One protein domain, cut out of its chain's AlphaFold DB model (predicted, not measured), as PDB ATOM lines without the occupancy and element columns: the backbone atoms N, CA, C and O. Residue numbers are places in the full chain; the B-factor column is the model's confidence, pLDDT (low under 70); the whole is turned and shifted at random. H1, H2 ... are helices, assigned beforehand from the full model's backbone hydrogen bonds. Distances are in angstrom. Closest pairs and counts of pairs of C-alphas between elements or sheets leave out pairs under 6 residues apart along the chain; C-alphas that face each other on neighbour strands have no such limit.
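What this domain is: This is residues 2 to 75 of the 146 residues of the protein "Phosphoribosylformylglycinamidine cyclo-ligase-AIR synthase-AIRS-Phosphoribosyl-aminoimidazole synthetase" of Moritella viscosa (UniProt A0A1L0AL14). Little regular structure is here: the first part of H1 packs steeply on H3 amid long loops, with tiny H2 at a corner before H3. Residues 43 to 57 lead from H1's far end back to H2. The printed part has 74 residues, with three named helices, H1, H2, H3, and no named strand; the class is all helix, with under half of the residues in named elements. It is only just compact, close to loose: radius of gyration of the C-alphas 13.1 A, spans 41 by 33 by 26 A.

Where its parts are: Start at C-alpha 2, (164.853, 158.741, 125.737); residues 2 to 28 hold no named element, but 22 to 23 pair antiparallel with 26 to 27. Find C-alpha 29 at (171.136, 137.482, 102.777); H1, residues 29 to 42, runs 19.7 A. H2 is residues 58 to 61; H3, residues 63 to 73, runs 15.2 A to C-alpha 73 at (168.245, 142.586, 91.352).

How they stand to each other: H1 touches H3 with residues 30 to 34 alone, at a steep tilt of 59 degrees, opposite ways; their closest C-alphas, Gln 30 and Lys 67, are 5.8 A apart. H2 and H3 only just touch, only at the corner by their link, with 3 pairs of C-alphas within 8 A, the closest Trp 60 and Tyr 66, 5.0 A. H1 and H2 are close but not clearly touching; C-alphas 38 and 61, their closest, are 7.9 A apart. Every O i to N i+4 pair in H1 and H3 is within hydrogen-bond range; H2 is too short for one.

The domain as a whole: The farthest C-alphas, Asp 2 and Leu 75, are 41.5 A apart. The printed part has no cut; the link H1 to H2 is long. Look for pLDDT under 70 at residues 2 to 5 and 46 to 48.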
ATOM      1  N   ASP A   2     163.412 158.860 125.912       42.53
ATOM      2  CA  ASP A   2     164.853 158.741 125.737       42.53
ATOM      3  C   ASP A   2     165.196 158.303 124.314       42.53
ATOM      4  O   ASP A   2     164.729 157.283 123.815       42.53
ATOM      5  N   ASN A   3     165.999 159.134 123.654       46.25
ATOM      6  CA  ASN A   3     166.560 158.881 122.338       46.25
ATOM      7  C   ASN A   3     167.598 157.757 122.500       46.25
ATOM      8  O   ASN A   3     168.765 158.025 122.797       46.25
ATOM      9  N   GLU A   4     167.184 156.495 122.352       56.19
ATOM     10  CA  GLU A   4     168.122 155.389 122.161       56.19
ATOM     11  C   GLU A   4     168.997 155.753 120.957       56.19
ATOM     12  O   GLU A   4     168.545 155.749 119.812       56.19
ATOM     13  N   LYS A   5     170.249 156.158 121.209       60.50
ATOM     14  CA  LYS A   5     171.201 156.477 120.143       60.50
ATOM     15  C   LYS A   5     171.343 155.236 119.272       60.50
ATOM     16  O   LYS A   5     172.011 154.276 119.660       60.50
ATOM     17  N   GLN A   6     170.717 155.265 118.100       71.25
ATOM     18  CA  GLN A   6     170.740 154.157 117.163       71.25
ATOM     19  C   GLN A   6     172.195 153.803 116.847       71.25
ATOM     20  O   GLN A   6     172.960 154.615 116.317       71.25
ATOM     21  N   ARG A   7     172.614 152.596 117.234       84.69
ATOM     22  CA  ARG A   7     174.008 152.179 117.091       84.69
ATOM     23  C   ARG A   7     174.338 152.007 115.612       84.69
ATOM     24  O   ARG A   7     173.854 151.081 114.964       84.69
ATOM     25  N   LEU A   8     175.216 152.867 115.104       93.62
ATOM     26  CA  LEU A   8     175.683 152.791 113.725       93.62
ATOM     27  C   LEU A   8     176.522 151.530 113.490       93.62
ATOM     28  O   LEU A   8     177.423 151.180 114.258       93.62
ATOM     29  N   ILE A   9     176.256 150.862 112.375       94.25
ATOM     30  CA  ILE A   9     176.959 149.661 111.934       94.25
ATOM     31  C   ILE A   9     178.193 150.100 111.150       94.25
ATOM     32  O   ILE A   9     178.088 150.757 110.117       94.25
ATOM     33  N   CYS A  10     179.378 149.759 111.662       92.94
ATOM     34  CA  CYS A  10     180.658 150.231 111.113       92.94
ATOM     35  C   CYS A  10     180.736 151.769 111.013       92.94
ATOM     36  O   CYS A  10     181.305 152.297 110.065       92.94
ATOM     37  N   GLY A  11     180.123 152.484 111.963       93.75
ATOM     38  CA  GLY A  11     180.205 153.945 112.077       93.75
ATOM     39  C   GLY A  11     179.353 154.747 111.089       93.75
ATOM     40  O   GLY A  11     179.204 155.944 111.294       93.75
ATOM     41  N   VAL A  12     178.769 154.119 110.061       95.56
ATOM     42  CA  VAL A  12     177.949 154.825 109.051       95.56
ATOM     43  C   VAL A  12     176.631 154.131 108.708       95.56
ATOM     44  O   VAL A  12     175.709 154.783 108.232       95.56
ATOM     45  N   GLY A  13     176.527 152.816 108.915       97.19
ATOM     46  CA  GLY A  13     175.362 152.033 108.512       97.19
ATOM     47  C   GLY A  13     174.185 152.199 109.467       97.19
ATOM     48  O   GLY A  13     174.341 152.045 110.677       97.19
ATOM     49  N   ILE A  14     173.004 152.436 108.911       97.44
ATOM     50  CA  ILE A  14     171.748 152.635 109.628       97.44
ATOM     51  C   ILE A  14     170.790 151.517 109.217       97.44
ATOM     52  O   ILE A  14     170.440 151.384 108.044       97.44
ATOM     53  N   ASN A  15     170.371 150.697 110.184       96.69
ATOM     54  CA  ASN A  15     169.232 149.809 109.977       96.69
ATOM     55  C   ASN A  15     167.940 150.586 110.254       96.69
ATOM     56  O   ASN A  15     167.478 150.637 111.387       96.69
ATOM     57  N   ASP A  16     167.383 151.186 109.212       96.56
ATOM     58  CA  ASP A  16     166.152 151.981 109.214       96.56
ATOM     59  C   ASP A  16     164.893 151.132 108.958       96.56
ATOM     60  O   ASP A  16     163.900 151.616 108.418       96.56
ATOM     61  N   THR A  17     164.934 149.842 109.304       94.62
ATOM     62  CA  THR A  17     163.830 148.903 109.081       94.62
ATOM     63  C   THR A  17     163.441 148.185 110.367       94.62
ATOM     64  O   THR A  17     164.300 147.876 111.192       94.62
ATOM     65  N   ASN A  18     162.155 147.848 110.486       93.88
ATOM     66  CA  ASN A  18     161.595 147.078 111.603       93.88
ATOM     67  C   ASN A  18     161.351 145.605 111.230       93.88
ATOM     68  O   ASN A  18     160.459 144.964 111.777       93.88
ATOM     69  N   ILE A  19     162.080 145.081 110.240       94.19
ATOM     70  CA  ILE A  19     161.901 143.697 109.792       94.19
ATOM     71  C   ILE A  19     162.691 142.735 110.677       94.19
ATOM     72  O   ILE A  19     163.760 143.084 111.186       94.19
ATOM     73  N   GLU A  20     162.219 141.493 110.776       94.69
ATOM     74  CA  GLU A  20     163.015 140.417 111.355       94.69
ATOM     75  C   GLU A  20     164.240 140.161 110.465       94.69
ATOM     76  O   GLU A  20     164.131 139.863 109.272       94.69
ATOM     77  N   LEU A  21     165.430 140.335 111.040       95.56
ATOM     78  CA  LEU A  21     166.683 140.208 110.303       95.56
ATOM     79  C   LEU A  21     167.206 138.780 110.298       95.56
ATOM     80  O   LEU A  21     168.144 138.511 109.544       95.56
ATOM     81  N   LYS A  22     166.674 137.889 111.142       96.00
ATOM     82  CA  LYS A  22     167.108 136.500 111.223       96.00
ATOM     83  C   LYS A  22     166.023 135.539 110.765       96.00
ATOM     84  O   LYS A  22     164.912 135.530 111.267       96.00
ATOM     85  N   GLU A  23     166.417 134.629 109.895       93.50
ATOM     86  CA  GLU A  23     165.624 133.482 109.486       93.50
ATOM     87  C   GLU A  23     166.420 132.220 109.837       93.50
ATOM     88  O   GLU A  23     167.609 132.114 109.519       93.50
ATOM     89  N   ASN A  24     165.807 131.280 110.565       93.69
ATOM     90  CA  ASN A  24     166.457 130.039 111.013       93.69
ATOM     91  C   ASN A  24     167.799 130.279 111.741       93.69
ATOM     92  O   ASN A  24     168.814 129.631 111.475       93.69
ATOM     93  N   GLY A  25     167.829 131.284 112.625       93.88
ATOM     94  CA  GLY A  25     169.012 131.655 113.411       93.88
ATOM     95  C   GLY A  25     170.119 132.373 112.626       93.88
ATOM     96  O   GLY A  25     171.143 132.739 113.208       93.88
ATOM     97  N   ARG A  26     169.935 132.623 111.324       94.69
ATOM     98  CA  ARG A  26     170.921 133.282 110.458       94.69
ATOM     99  C   ARG A  26     170.388 134.602 109.939       94.69
ATOM    100  O   ARG A  26     169.224 134.709 109.590       94.69
ATOM    101  N   TYR A  27     171.260 135.603 109.832       96.56
ATOM    102  CA  TYR A  27     170.869 136.856 109.195       96.56
ATOM    103  C   TYR A  27     170.440 136.629 107.739       96.56
ATOM    104  O   TYR A  27     171.116 135.894 107.012       96.56
ATOM    105  N   ILE A  28     169.385 137.316 107.305       95.81
ATOM    106  CA  ILE A  28     168.931 137.312 105.913       95.81
ATOM    107  C   ILE A  28     170.047 137.790 104.973       95.81
ATOM    108  O   ILE A  28     170.902 138.610 105.337       95.81
ATOM    109  N   SER A  29     170.055 137.267 103.748       94.31
ATOM    110  CA  SER A  29     171.136 137.482 102.777       94.31
ATOM    111  C   SER A  29     171.404 138.962 102.502       94.31
ATOM    112  O   SER A  29     172.562 139.377 102.514       94.31
ATOM    113  N   GLN A  30     170.350 139.770 102.360       96.06
ATOM    114  CA  GLN A  30     170.424 141.215 102.124       96.06
ATOM    115  C   GLN A  30     171.194 141.921 103.242       96.06
ATOM    116  O   GLN A  30     172.081 142.734 102.986       96.06
ATOM    117  N   TYR A  31     170.883 141.587 104.496       97.12
ATOM    118  CA  TYR A  31     171.532 142.191 105.656       97.12
ATOM    119  C   TYR A  31     172.991 141.748 105.771       97.12
ATOM    120  O   TYR A  31     173.879 142.556 106.052       97.12
ATOM    121  N   ARG A  32     173.275 140.470 105.493       95.38
ATOM    122  CA  ARG A  32     174.645 139.935 105.499       95.38
ATOM    123  C   ARG A  32     175.531 140.623 104.468       95.38
ATOM    124  O   ARG A  32     176.653 141.006 104.807       95.38
ATOM    125  N   THR A  33     175.059 140.779 103.231       95.56
ATOM    126  CA  THR A  33     175.851 141.409 102.168       95.56
ATOM    127  C   THR A  33     176.027 142.901 102.416       95.56
ATOM    128  O   THR A  33     177.146 143.398 102.296       95.56
ATOM    129  N   TRP A  34     174.980 143.591 102.869       97.56
ATOM    130  CA  TRP A  34     175.051 144.997 103.266       97.56
ATOM    131  C   TRP A  34     176.055 145.237 104.400       97.56
ATOM    132  O   TRP A  34     176.963 146.061 104.280       97.56
ATOM    133  N   ARG A  35     175.974 144.447 105.477       95.44
ATOM    134  CA  ARG A  35     176.906 144.542 106.608       95.44
ATOM    135  C   ARG A  35     178.338 144.200 106.203       95.44
ATOM    136  O   ARG A  35     179.278 144.831 106.680       95.44
ATOM    137  N   SER A  36     178.526 143.215 105.323       93.00
ATOM    138  CA  SER A  36     179.849 142.878 104.781       93.00
ATOM    139  C   SER A  36     180.436 144.031 103.965       93.00
ATOM    140  O   SER A  36     181.612 144.354 104.126       93.00
ATOM    141  N   MET A  37     179.620 144.675 103.128       94.81
ATOM    142  CA  MET A  37     180.005 145.841 102.333       94.81
ATOM    143  C   MET A  37     180.437 147.009 103.232       94.81
ATOM    144  O   MET A  37     181.532 147.542 103.054       94.81
ATOM    145  N   LEU A  38     179.636 147.347 104.249       95.38
ATOM    146  CA  LEU A  38     179.970 148.370 105.248       95.38
ATOM    147  C   LEU A  38     181.269 148.054 105.989       95.38
ATOM    148  O   LEU A  38     182.123 148.923 106.137       95.38
ATOM    149  N   ARG A  39     181.450 146.802 106.418       92.25
ATOM    150  CA  ARG A  39     182.667 146.370 107.114       92.25
ATOM    151  C   ARG A  39     183.909 146.505 106.238       92.25
ATOM    152  O   ARG A  39     184.942 146.934 106.734       92.25
ATOM    153  N   GLN A  40     183.814 146.166 104.955       90.44
ATOM    154  CA  GLN A  40     184.934 146.314 104.025       90.44
ATOM    155  C   GLN A  40     185.317 147.789 103.809       90.44
ATOM    156  O   GLN A  40     186.502 148.097 103.715       90.44
ATOM    157  N   ALA A  41     184.342 148.700 103.758       92.38
ATOM    158  CA  ALA A  41     184.585 150.124 103.510       92.38
ATOM    159  C   ALA A  41     184.920 150.947 104.766       92.38
ATOM    160  O   ALA A  41     185.756 151.848 104.709       92.38
ATOM    161  N   TYR A  42     184.321 150.626 105.913       91.94
ATOM    162  CA  TYR A  42     184.360 151.462 107.122       91.94
ATOM    163  C   TYR A  42     184.619 150.671 108.414       91.94
ATOM    164  O   TYR A  42     184.587 151.230 109.505       91.94
ATOM    165  N   GLY A  43     184.893 149.366 108.327       86.50
ATOM    166  CA  GLY A  43     185.266 148.558 109.489       86.50
ATOM    167  C   GLY A  43     186.577 149.023 110.133       86.50
ATOM    168  O   GLY A  43     187.485 149.480 109.438       86.50
ATOM    169  N   VAL A  44     186.654 148.871 111.459       77.06
ATOM    170  CA  VAL A  44     187.746 149.360 112.325       77.06
ATOM    171  C   VAL A  44     189.076 148.647 112.057       77.06
ATOM    172  O   VAL A  44     190.140 149.242 112.193       77.06
ATOM    173  N   ASP A  45     189.026 147.388 111.621       70.81
ATOM    174  CA  ASP A  45     190.220 146.618 111.271       70.81
ATOM    175  C   ASP A  45     190.664 146.923 109.832       70.81
ATOM    176  O   ASP A  45     190.387 146.188 108.882       70.81
ATOM    177  N   ILE A  46     191.287 148.092 109.668       63.56
ATOM    178  CA  ILE A  46     191.762 148.589 108.372       63.56
ATOM    179  C   ILE A  46     192.980 147.788 107.884       63.56
ATOM    180  O   ILE A  46     193.101 147.564 106.683       63.56
ATOM    181  N   LYS A  47     193.830 147.292 108.797       62.91
ATOM    182  CA  LYS A  47     195.089 146.597 108.470       62.91
ATOM    183  C   LYS A  47     194.886 145.277 107.717       62.91
ATOM    184  O   LYS A  47     195.758 144.874 106.962       62.91
ATOM    185  N   ASN A  48     193.730 144.634 107.882       62.81
ATOM    186  CA  ASN A  48     193.392 143.368 107.224       62.81
ATOM    187  C   ASN A  48     192.489 143.536 105.988       62.81
ATOM    188  O   ASN A  48     191.884 142.570 105.506       62.81
ATOM    189  N   ARG A  49     192.336 144.759 105.464       71.75
ATOM    190  CA  ARG A  49     191.526 144.979 104.262       71.75
ATOM    191  C   ARG A  49     192.260 144.464 103.034       71.75
ATOM    192  O   ARG A  49     193.325 144.945 102.685       71.75
ATOM    193  N   ARG A  50     191.610 143.552 102.308       71.44
ATOM    194  CA  ARG A  50     192.097 143.079 101.000       71.44
ATOM    195  C   ARG A  50     192.206 144.197  99.962       71.44
ATOM    196  O   ARG A  50     192.994 144.080  99.036       71.44
ATOM    197  N   VAL A  51     191.380 145.239 100.079       76.94
ATOM    198  CA  VAL A  51     191.348 146.364  99.139       76.94
ATOM    199  C   VAL A  51     191.162 147.665  99.910       76.94
ATOM    200  O   VAL A  51     190.187 147.832 100.645       76.94
ATOM    201  N   GLU A  52     192.083 148.604  99.717       84.56
ATOM    202  CA  GLU A  52     192.041 149.929 100.334       84.56
ATOM    203  C   GLU A  52     191.240 150.947  99.503       84.56
ATOM    204  O   GLU A  52     191.158 150.863  98.270       84.56
ATOM    205  N   GLY A  53     190.670 151.946 100.187       87.75
ATOM    206  CA  GLY A  53     189.939 153.057  99.559       87.75
ATOM    207  C   GLY A  53     188.518 152.716  99.099       87.75
ATOM    208  O   GLY A  53     187.967 153.383  98.226       87.75
ATOM    209  N   LEU A  54     187.916 151.661  99.653       93.06
ATOM    210  CA  LEU A  54     186.536 151.295  99.345       93.06
ATOM    211  C   LEU A  54     185.560 152.354  99.870       93.06
ATOM    212  O   LEU A  54     185.571 152.690 101.049       93.06
ATOM    213  N   THR A  55     184.672 152.821  98.997       95.38
ATOM    214  CA  THR A  55     183.587 153.751  99.338       95.38
ATOM    215  C   THR A  55     182.224 153.162  98.978       95.38
ATOM    216  O   THR A  55     182.134 152.197  98.212       95.38
ATOM    217  N   ILE A  56     181.159 153.727  99.548       97.19
ATOM    218  CA  ILE A  56     179.766 153.333  99.309       97.19
ATOM    219  C   ILE A  56     178.946 154.606  99.044       97.19
ATOM    220  O   ILE A  56     179.216 155.646  99.646       97.19
ATOM    221  N   CYS A  57     177.974 154.550  98.131       98.00
ATOM    222  CA  CYS A  57     177.002 155.629  97.940       98.00
ATOM    223  C   CYS A  57     176.178 155.880  99.217       98.00
ATOM    224  O   CYS A  57     175.914 154.956  99.990       98.00
ATOM    225  N   LYS A  58     175.773 157.136  99.447       97.94
ATOM    226  CA  LYS A  58     175.118 157.556 100.700       97.94
ATOM    227  C   LYS A  58     173.793 156.832 100.927       97.94
ATOM    228  O   LYS A  58     173.441 156.523 102.058       97.94
ATOM    229  N   GLU A  59     173.073 156.528  99.856       98.31
ATOM    230  CA  GLU A  59     171.801 155.815  99.892       98.31
ATOM    231  C   GLU A  59     171.966 154.436 100.530       98.31
ATOM    232  O   GLU A  59     171.137 154.019 101.327       98.31
ATOM    233  N   TRP A  60     173.069 153.745 100.243       98.31
ATOM    234  CA  TRP A  60     173.356 152.423 100.796       98.31
ATOM    235  C   TRP A  60     173.933 152.451 102.213       98.31
ATOM    236  O   TRP A  60     174.242 151.391 102.758       98.31
ATOM    237  N   PHE A  61     174.028 153.621 102.852       98.06
ATOM    238  CA  PHE A  61     174.156 153.683 104.310       98.06
ATOM    239  C   PHE A  61     172.857 153.281 105.004       98.06
ATOM    240  O   PHE A  61     172.912 152.851 106.149       98.06
ATOM    241  N   TYR A  62     171.718 153.354 104.315       98.19
ATOM    242  CA  TYR A  62     170.421 152.924 104.824       98.19
ATOM    243  C   TYR A  62     170.118 151.509 104.342       98.19
ATOM    244  O   TYR A  62     170.161 151.218 103.138       98.19
ATOM    245  N   PHE A  63     169.818 150.614 105.280       98.31
ATOM    246  CA  PHE A  63     169.549 149.223 104.952       98.31
ATOM    247  C   PHE A  63     168.323 149.079 104.044       98.31
ATOM    248  O   PHE A  63     168.378 148.300 103.093       98.31
ATOM    249  N   SER A  64     167.263 149.866 104.251       98.06
ATOM    250  CA  SER A  64     166.050 149.843 103.423       98.06
ATOM    251  C   SER A  64     166.352 150.067 101.935       98.06
ATOM    252  O   SER A  64     165.867 149.331 101.073       98.06
ATOM    253  N   LYS A  65     167.222 151.036 101.622       98.56
ATOM    254  CA  LYS A  65     167.609 151.395 100.251       98.56
ATOM    255  C   LYS A  65     168.475 150.321  99.609       98.56
ATOM    256  O   LYS A  65     168.265 149.979  98.445       98.56
ATOM    257  N   TYR A  66     169.424 149.761 100.360       98.50
ATOM    258  CA  TYR A  66     170.207 148.627  99.874       98.50
ATOM    259  C   TYR A  66     169.323 147.397  99.649       98.50
ATOM    260  O   TYR A  66     169.417 146.763  98.601       98.50
ATOM    261  N   LYS A  67     168.441 147.078 100.603       98.00
ATOM    262  CA  LYS A  67     167.507 145.950 100.535       98.00
ATOM    263  C   LYS A  67     166.604 146.058  99.309       98.00
ATOM    264  O   LYS A  67     166.492 145.082  98.580       98.00
ATOM    265  N   ALA A  68     166.031 147.231  99.038       98.06
ATOM    266  CA  ALA A  68     165.202 147.453  97.853       98.06
ATOM    267  C   ALA A  68     165.973 147.187  96.549       98.06
ATOM    268  O   ALA A  68     165.468 146.520  95.649       98.06
ATOM    269  N   TRP A  69     167.222 147.656  96.448       97.94
ATOM    270  CA  TRP A  69     168.064 147.331  95.295       97.94
ATOM    271  C   TRP A  69     168.377 145.833  95.220       97.94
ATOM    272  O   TRP A  69     168.299 145.249  94.139       97.94
ATOM    273  N   TYR A  70     168.713 145.215  96.352       97.31
ATOM    274  CA  TYR A  70     169.030 143.796  96.427       97.31
ATOM    275  C   TYR A  70     167.843 142.955  95.962       97.31
ATOM    276  O   TYR A  70     168.003 142.132  95.073       97.31
ATOM    277  N   ASP A  71     166.653 143.175  96.516       95.69
ATOM    278  CA  ASP A  71     165.466 142.367  96.226       95.69
ATOM    279  C   ASP A  71     165.027 142.469  94.764       95.69
ATOM    280  O   ASP A  71     164.623 141.467  94.185       95.69
ATOM    281  N   THR A  72     165.185 143.642  94.146       95.44
ATOM    282  CA  THR A  72     164.875 143.857  92.724       95.44
ATOM    283  C   THR A  72     165.903 143.227  91.782       95.44
ATOM    284  O   THR A  72     165.590 142.946  90.630       95.44
ATOM    285  N   ASN A  73     167.153 143.041  92.224       94.06
ATOM    286  CA  ASN A  73     168.245 142.586  91.352       94.06
ATOM    287  C   ASN A  73     168.763 141.181  91.685       94.06
ATOM    288  O   ASN A  73     169.602 140.676  90.935       94.06
ATOM    289  N   LYS A  74     168.334 140.575  92.799       92.94
ATOM    290  CA  LYS A  74     168.836 139.275  93.242       92.94
ATOM    291  C   LYS A  74     168.520 138.200  92.210       92.94
ATOM    292  O   LYS A  74     167.441 138.167  91.627       92.94
ATOM    293  N   LEU A  75     169.480 137.305  92.043       88.31
ATOM    294  CA  LEU A  75     169.342 136.076  91.280       88.31
ATOM    295  C   LEU A  75     169.809 134.933  92.174       88.31
ATOM    296  O   LEU A  75     170.752 135.091  92.960       88.31
TER     297      LEU A  75